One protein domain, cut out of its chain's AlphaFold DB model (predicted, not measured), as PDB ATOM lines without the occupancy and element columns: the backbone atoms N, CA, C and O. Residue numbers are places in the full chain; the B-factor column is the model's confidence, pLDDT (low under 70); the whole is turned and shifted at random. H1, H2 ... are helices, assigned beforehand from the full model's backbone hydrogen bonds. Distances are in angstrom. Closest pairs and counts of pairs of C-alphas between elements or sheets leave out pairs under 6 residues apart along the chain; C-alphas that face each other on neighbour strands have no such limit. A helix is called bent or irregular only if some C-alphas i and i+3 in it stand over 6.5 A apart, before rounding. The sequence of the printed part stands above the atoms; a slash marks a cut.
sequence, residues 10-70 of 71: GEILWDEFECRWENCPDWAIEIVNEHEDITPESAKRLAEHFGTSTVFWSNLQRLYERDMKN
ATOM      1  N   GLY A  10     100.440 107.185 154.258       96.25
ATOM      2  CA  GLY A  10      99.029 107.514 154.485       96.25
ATOM      3  C   GLY A  10      98.063 106.794 153.548       96.25
ATOM      4  O   GLY A  10      97.027 106.320 154.005       96.25
ATOM      5  N   GLU A  11      98.436 106.607 152.279       95.75
ATOM      6  CA  GLU A  11      97.638 105.837 151.316       95.75
ATOM      7  C   GLU A  11      97.524 104.373 151.760       95.75
ATOM      8  O   GLU A  11      96.443 103.793 151.756       95.75
ATOM      9  N   ILE A  12      98.618 103.795 152.271       95.88
ATOM     10  CA  ILE A  12      98.620 102.427 152.810       95.88
ATOM     11  C   ILE A  12      97.699 102.309 154.029       95.88
ATOM     12  O   ILE A  12      96.994 101.311 154.172       95.88
ATOM     13  N   LEU A  13      97.673 103.317 154.908       95.06
ATOM     14  CA  LEU A  13      96.732 103.349 156.035       95.06
ATOM     15  C   LEU A  13      95.273 103.365 155.560       95.06
ATOM     16  O   LEU A  13      94.415 102.752 156.199       95.06
ATOM     17  N   TRP A  14      94.999 104.041 154.446       92.88
ATOM     18  CA  TRP A  14      93.661 104.172 153.882       92.88
ATOM     19  C   TRP A  14      93.177 102.903 153.164       92.88
ATOM     20  O   TRP A  14      92.014 102.507 153.330       92.88
ATOM     21  N   ASP A  15      94.069 102.271 152.396       93.62
ATOM     22  CA  ASP A  15      93.769 101.123 151.535       93.62
ATOM     23  C   ASP A  15      93.849  99.779 152.269       93.62
ATOM     24  O   ASP A  15      92.947  98.956 152.133       93.62
ATOM     25  N   GLU A  16      94.895  99.556 153.069       94.69
ATOM     26  CA  GLU A  16      95.184  98.235 153.659       94.69
ATOM     27  C   GLU A  16      94.712  98.108 155.115       94.69
ATOM     28  O   GLU A  16      94.469  97.004 155.600       94.69
ATOM     29  N   PHE A  17      94.592  99.232 155.830       93.56
ATOM     30  CA  PHE A  17      94.231  99.255 157.255       93.56
ATOM     31  C   PHE A  17      92.863  99.889 157.528       93.56
ATOM     32  O   PHE A  17      92.473 100.007 158.689       93.56
ATOM     33  N   GLU A  18      92.144 100.303 156.478       89.50
ATOM     34  CA  GLU A  18      90.828 100.952 156.557       89.50
ATOM     35  C   GLU A  18      90.787 102.157 157.530       89.50
ATOM     36  O   GLU A  18      89.728 102.520 158.054       89.50
ATOM     37  N   CYS A  19      91.930 102.818 157.762       90.88
ATOM     38  CA  CYS A  19      92.043 103.971 158.656       90.88
ATOM     39  C   CYS A  19      91.425 105.194 157.977       90.88
ATOM     40  O   CYS A  19      92.066 105.868 157.172       90.88
ATOM     41  N   ARG A  20      90.153 105.481 158.277       83.81
ATOM     42  CA  ARG A  20      89.419 106.627 157.716       83.81
ATOM     43  C   ARG A  20      88.728 107.389 158.824       83.81
ATOM     44  O   ARG A  20      87.929 106.781 159.527       83.81
ATOM     45  N   TRP A  21      89.001 108.691 158.925       77.06
ATOM     46  CA  TRP A  21      88.334 109.645 159.821       77.06
ATOM     47  C   TRP A  21      87.912 109.032 161.169       77.06
ATOM     48  O   TRP A  21      88.739 108.908 162.059       77.06
ATOM     49  N   GLU A  22      86.658 108.594 161.294       81.19
ATOM     50  CA  GLU A  22      86.051 108.061 162.522       81.19
ATOM     51  C   GLU A  22      86.684 106.760 163.049       81.19
ATOM     52  O   GLU A  22      86.632 106.493 164.248       81.19
ATOM     53  N   ASN A  23      87.292 105.956 162.174       85.62
ATOM     54  CA  ASN A  23      87.917 104.676 162.528       85.62
ATOM     55  C   ASN A  23      89.429 104.787 162.739       85.62
ATOM     56  O   ASN A  23      90.085 103.799 163.066       85.62
ATOM     57  N   CYS A  24      89.987 105.976 162.526       92.06
ATOM     58  CA  CYS A  24      91.407 106.229 162.634       92.06
ATOM     59  C   CYS A  24      91.681 107.037 163.907       92.06
ATOM     60  O   CYS A  24      90.934 107.968 164.205       92.06
ATOM     61  N   PRO A  25      92.729 106.729 164.686       93.94
ATOM     62  CA  PRO A  25      93.066 107.556 165.838       93.94
ATOM     63  C   PRO A  25      93.349 109.007 165.428       93.94
ATOM     64  O   PRO A  25      94.099 109.221 164.479       93.94
ATOM     65  N   ASP A  26      92.852 109.989 166.190       94.31
ATOM     66  CA  ASP A  26      92.996 111.427 165.878       94.31
ATOM     67  C   ASP A  26      94.438 111.845 165.540       94.31
ATOM     68  O   ASP A  26      94.682 112.656 164.653       94.31
ATOM     69  N   TRP A  27      95.422 111.255 166.223       94.50
ATOM     70  CA  TRP A  27      96.843 111.552 166.024       94.50
ATOM     71  C   TRP A  27      97.419 111.039 164.695       94.50
ATOM     72  O   TRP A  27      98.509 111.456 164.322       94.50
ATOM     73  N   ALA A  28      96.741 110.111 164.018       95.25
ATOM     74  CA  ALA A  28      97.163 109.538 162.741       95.25
ATOM     75  C   ALA A  28      96.488 110.220 161.538       95.25
ATOM     76  O   ALA A  28      96.874 109.954 160.403       95.25
ATOM     77  N   ILE A  29      95.505 111.100 161.766       94.88
ATOM     78  CA  ILE A  29      94.685 111.700 160.703       94.88
ATOM     79  C   ILE A  29      95.519 112.519 159.717       94.88
ATOM     80  O   ILE A  29      95.332 112.379 158.513       94.88
ATOM     81  N   GLU A  30      96.477 113.316 160.192       95.56
ATOM     82  CA  GLU A  30      97.340 114.098 159.295       95.56
ATOM     83  C   GLU A  30      98.277 113.211 158.462       95.56
ATOM     84  O   GLU A  30      98.600 113.554 157.327       95.56
ATOM     85  N   ILE A  31      98.640 112.026 158.967       96.56
ATOM     86  CA  ILE A  31      99.409 111.034 158.203       96.56
ATOM     87  C   ILE A  31      98.527 110.412 157.116       96.56
ATOM     88  O   ILE A  31      98.960 110.286 155.972       96.56
ATOM     89  N   VAL A  32      97.282 110.050 157.448       95.19
ATOM     90  CA  VAL A  32      96.307 109.503 156.486       95.19
ATOM     91  C   VAL A  32      95.974 110.507 155.384       95.19
ATOM     92  O   VAL A  32      95.854 110.113 154.233       95.19
ATOM     93  N   ASN A  33      95.872 111.794 155.720       94.25
ATOM     94  CA  ASN A  33      95.632 112.870 154.754       94.25
ATOM     95  C   ASN A  33      96.886 113.280 153.961       94.25
ATOM     96  O   ASN A  33      96.830 114.252 153.213       94.25
ATOM     97  N   GLU A  34      98.014 112.582 154.134       94.94
ATOM     98  CA  GLU A  34      99.284 112.880 153.455       94.94
ATOM     99  C   GLU A  34      99.851 114.281 153.766       94.94
ATOM    100  O   GLU A  34     100.635 114.841 153.002       94.94
ATOM    101  N   HIS A  35      99.461 114.868 154.903       95.81
ATOM    102  CA  HIS A  35      99.971 116.159 155.372       95.81
ATOM    103  C   HIS A  35     101.207 116.017 156.266       95.81
ATOM    104  O   HIS A  35     102.014 116.946 156.350       95.81
ATOM    105  N   GLU A  36     101.356 114.870 156.934       96.31
ATOM    106  CA  GLU A  36     102.510 114.548 157.771       96.31
ATOM    107  C   GLU A  36     103.153 113.211 157.392       96.31
ATOM    108  O   GLU A  36     102.484 112.198 157.187       96.31
ATOM    109  N   ASP A  37     104.486 113.208 157.393       97.62
ATOM    110  CA  ASP A  37     105.307 112.011 157.250       97.62
ATOM    111  C   ASP A  37     105.295 111.157 158.534       97.62
ATOM    112  O   ASP A  37     105.084 111.630 159.657       97.62
ATOM    113  N   ILE A  38     105.640 109.876 158.403       97.88
ATOM    114  CA  ILE A  38     105.813 108.999 159.562       97.88
ATOM    115  C   ILE A  38     107.130 109.305 160.291       97.88
ATOM    116  O   ILE A  38     108.228 108.998 159.820       97.88
ATOM    117  N   THR A  39     107.020 109.795 161.526       97.94
ATOM    118  CA  THR A  39     108.148 109.904 162.467       97.94
ATOM    119  C   THR A  39     108.435 108.572 163.183       97.94
ATOM    120  O   THR A  39     107.577 107.683 163.209       97.94
ATOM    121  N   PRO A  40     109.603 108.398 163.841       98.00
ATOM    122  CA  PRO A  40     109.867 107.211 164.662       98.00
ATOM    123  C   PRO A  40     108.839 106.986 165.783       98.00
ATOM    124  O   PRO A  40     108.515 105.842 166.105       98.00
ATOM    125  N   GLU A  41     108.310 108.065 166.369       97.94
ATOM    126  CA  GLU A  41     107.272 107.985 167.399       97.94
ATOM    127  C   GLU A  41     105.937 107.531 166.799       97.94
ATOM    128  O   GLU A  41     105.331 106.578 167.302       97.94
ATOM    129  N   SER A  42     105.518 108.131 165.680       97.94
ATOM    130  CA  SER A  42     104.312 107.722 164.954       97.94
ATOM    131  C   SER A  42     104.409 106.267 164.489       97.94
ATOM    132  O   SER A  42     103.470 105.503 164.685       97.94
ATOM    133  N   ALA A  43     105.565 105.824 163.982       98.50
ATOM    134  CA  ALA A  43     105.805 104.434 163.580       98.50
ATOM    135  C   ALA A  43     105.619 103.439 164.736       98.50
ATOM    136  O   ALA A  43     105.099 102.339 164.538       98.50
ATOM    137  N   LYS A  44     106.039 103.807 165.953       98.50
ATOM    138  CA  LYS A  44     105.817 102.981 167.144       98.50
ATOM    139  C   LYS A  44     104.328 102.900 167.482       98.50
ATOM    140  O   LYS A  44     103.815 101.802 167.671       98.50
ATOM    141  N   ARG A  45     103.635 104.040 167.502       97.81
ATOM    142  CA  ARG A  45     102.197 104.103 167.808       97.81
ATOM    143  C   ARG A  45     101.357 103.348 166.774       97.81
ATOM    144  O   ARG A  45     100.438 102.629 167.150       97.81
ATOM    145  N   LEU A  46     101.704 103.450 165.489       97.88
ATOM    146  CA  LEU A  46     101.047 102.714 164.405       97.88
ATOM    147  C   LEU A  46     101.272 101.204 164.537       97.88
ATOM    148  O   LEU A  46     100.346 100.424 164.334       97.88
ATOM    149  N   ALA A  47     102.481 100.778 164.912       98.12
ATOM    150  CA  ALA A  47     102.780  99.368 165.149       98.12
ATOM    151  C   ALA A  47     101.944  98.782 166.298       98.12
ATOM    152  O   ALA A  47     101.363  97.710 166.147       98.12
ATOM    153  N   GLU A  48     101.849  99.503 167.418       97.44
ATOM    154  CA  GLU A  48     101.041  99.098 168.575       97.44
ATOM    155  C   GLU A  48      99.543  99.069 168.250       97.44
ATOM    156  O   GLU A  48      98.845  98.157 168.686       97.44
ATOM    157  N   HIS A  49      99.050 100.034 167.465       95.75
ATOM    158  CA  HIS A  49      97.634 100.132 167.123       95.75
ATOM    159  C   HIS A  49      97.187  99.078 166.095       95.75
ATOM    160  O   HIS A  49      96.160  98.437 166.289       95.75
ATOM    161  N   PHE A  50      97.967  98.864 165.031       95.62
ATOM    162  CA  PHE A  50      97.604  97.963 163.928       95.62
ATOM    163  C   PHE A  50      98.182  96.548 164.051       95.62
ATOM    164  O   PHE A  50      97.994  95.725 163.158       95.62
ATOM    165  N   GLY A  51      98.908  96.247 165.132       96.88
ATOM    166  CA  GLY A  51      99.530  94.935 165.322       96.88
ATOM    167  C   GLY A  51     100.635  94.638 164.303       96.88
ATOM    168  O   GLY A  51     100.828  93.488 163.910       96.88
ATOM    169  N   THR A  52     101.356  95.670 163.861       97.69
ATOM    170  CA  THR A  52     102.477  95.551 162.917       97.69
ATOM    171  C   THR A  52     103.809  95.849 163.615       97.69
ATOM    172  O   THR A  52     103.914  95.777 164.837       97.69
ATOM    173  N   SER A  53     104.876  96.138 162.860       98.19
ATOM    174  CA  SER A  53     106.189  96.467 163.434       98.19
ATOM    175  C   SER A  53     106.569  97.920 163.169       98.19
ATOM    176  O   SER A  53     106.256  98.475 162.120       98.19
ATOM    177  N   THR A  54     107.316  98.544 164.081       98.19
ATOM    178  CA  THR A  54     107.831  99.912 163.877       98.19
ATOM    179  C   THR A  54     108.685 100.006 162.609       98.19
ATOM    180  O   THR A  54     108.582 100.965 161.851       98.19
ATOM    181  N   VAL A  55     109.484  98.968 162.340       98.12
ATOM    182  CA  VAL A  55     110.354  98.885 161.157       98.12
ATOM    183  C   VAL A  55     109.551  98.857 159.857       98.12
ATOM    184  O   VAL A  55     110.005  99.423 158.866       98.12
ATOM    185  N   PHE A  56     108.362  98.243 159.848       98.12
ATOM    186  CA  PHE A  56     107.469  98.254 158.688       98.12
ATOM    187  C   PHE A  56     107.123  99.693 158.282       98.12
ATOM    188  O   PHE A  56     107.417 100.097 157.159       98.12
ATOM    189  N   TRP A  57     106.622 100.493 159.223       98.12
ATOM    190  CA  TRP A  57     106.245 101.886 158.971       98.12
ATOM    191  C   TRP A  57     107.438 102.770 158.608       98.12
ATOM    192  O   TRP A  57     107.375 103.535 157.648       98.12
ATOM    193  N   SER A  58     108.567 102.618 159.308       97.88
ATOM    194  CA  SER A  58     109.791 103.350 158.960       97.88
ATOM    195  C   SER A  58     110.309 103.003 157.560       97.88
ATOM    196  O   SER A  58     110.874 103.858 156.883       97.88
ATOM    197  N   ASN A  59     110.139 101.760 157.102       98.00
ATOM    198  CA  ASN A  59     110.542 101.370 155.755       98.00
ATOM    199  C   ASN A  59     109.614 101.948 154.684       98.00
ATOM    200  O   ASN A  59     110.128 102.383 153.657       98.00
ATOM    201  N   LEU A  60     108.298 102.005 154.923       97.56
ATOM    202  CA  LEU A  60     107.361 102.672 154.011       97.56
ATOM    203  C   LEU A  60     107.730 104.146 153.822       97.56
ATOM    204  O   LEU A  60     107.888 104.589 152.688       97.56
ATOM    205  N   GLN A  61     107.995 104.861 154.917       97.88
ATOM    206  CA  GLN A  61     108.437 106.256 154.860       97.88
ATOM    207  C   GLN A  61     109.726 106.423 154.043       97.88
ATOM    208  O   GLN A  61     109.816 107.267 153.156       97.88
ATOM    209  N   ARG A  62     110.730 105.569 154.277       97.38
ATOM    210  CA  ARG A  62     111.999 105.621 153.529       97.38
ATOM    211  C   ARG A  62     111.824 105.324 152.041       97.38
ATOM    212  O   ARG A  62     112.574 105.865 151.231       97.38
ATOM    213  N   LEU A  63     110.897 104.433 151.681       96.00
ATOM    214  CA  LEU A  63     110.571 104.139 150.285       96.00
ATOM    215  C   LEU A  63     109.907 105.346 149.624       96.00
ATOM    216  O   LEU A  63     110.370 105.767 148.567       96.00
ATOM    217  N   TYR A  64     108.917 105.943 150.288       96.06
ATOM    218  CA  TYR A  64     108.257 107.163 149.837       96.06
ATOM    219  C   TYR A  64     109.258 108.305 149.601       96.06
ATOM    220  O   TYR A  64     109.364 108.824 148.491       96.06
ATOM    221  N   GLU A  65     110.092 108.625 150.595       95.75
ATOM    222  CA  GLU A  65     111.116 109.672 150.488       95.75
ATOM    223  C   GLU A  65     112.141 109.399 149.381       95.75
ATOM    224  O   GLU A  65     112.624 110.322 148.717       95.75
ATOM    225  N   ARG A  66     112.527 108.130 149.199       95.00
ATOM    226  CA  ARG A  66     113.431 107.723 148.117       95.00
ATOM    227  C   ARG A  66     112.777 107.982 146.770       95.00
ATOM    228  O   ARG A  66     113.441 108.491 145.870       95.00
ATOM    229  N   ASP A  67     111.516 107.613 146.622       93.12
ATOM    230  CA  ASP A  67     110.816 107.712 145.350       93.12
ATOM    231  C   ASP A  67     110.510 109.175 145.017       93.12
ATOM    232  O   ASP A  67     110.755 109.576 143.883       93.12
ATOM    233  N   MET A  68     110.165 110.010 146.007       91.88
ATOM    234  CA  MET A  68     110.050 111.467 145.845       91.88
ATOM    235  C   MET A  68     111.321 112.121 145.295       91.88
ATOM    236  O   MET A  68     111.248 113.003 144.444       91.88
ATOM    237  N   LYS A  69     112.507 111.684 145.740       86.62
ATOM    238  CA  LYS A  69     113.796 112.205 145.236       86.62
ATOM    239  C   LYS A  69     114.087 111.812 143.788       86.62
ATOM    240  O   LYS A  69     114.986 112.380 143.175       86.62
ATOM    241  N   ASN A  70     113.373 110.816 143.270       73.88
ATOM    242  CA  ASN A  70     113.537 110.275 141.928       73.88
ATOM    243  C   ASN A  70     112.405 110.702 140.978       73.88
ATOM    244  O   ASN A  70     112.304 110.129 139.889       73.88
TER     245      ASN A  70
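What this domain is: This is residues 10 to 70 of the 71 residues of an uncharacterized protein of marine sediment metagenome (UniProt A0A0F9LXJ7). Two pairs of helices make a loosely joined whole: H1 and H2 meet at a right-angled corner, and the longest helix, H4, starts at H3 with residues 54 to 58 and runs on away from it, while between the pairs H2 and H3 come close without clearly touching. The 61 printed residues hold four named helices, H1 to H4 in order, and no named strand: all helix. The whole is compact, radius of gyration of the C-alphas 10.9 A, with an elongated outline of 34 by 21 by 18 A.

Where its parts are: H1, residues 10 to 15, spans 8.8 A from C-alpha 10 at (99.029, 107.514, 154.485). H2, residues 26 to 32, spans 10.1 A and is irregular: C-alphas 27 and 30 are 7.2 A apart. H3, residues 40 to 50, spans 15.4 A. H4, residues 54 to 68, spans 21.5 A to C-alpha 68 at (110.050, 111.467, 145.845).

How they stand to each other: H1 and H2 touch, about perpendicular at 90 degrees; their closest C-alphas, Gly 10 and Val 32, are 3.9 A apart. H2 and H3 are close but not clearly touching, C-alphas 28 and 42 being closest at 7.7 A. H4 touches H3 with residues 54 to 58 alone, at a steep tilt of 59 degrees, opposite ways; closest are C-alphas 44 and 54, 4.9 A. H1 is apart from H3 and H4, and H2 from H4. Every O i to N i+4 pair is within hydrogen-bond range in H1, H3 and H4; H2 has 1 of 3, and 3 of 4 O i to N i+3 pairs.

The domain as a whole: The farthest C-alphas, Glu 22 and Asn 70, are 34.4 A apart. The printed part has no cut, no link is long, and no printed residue is under 70 in pLDDT.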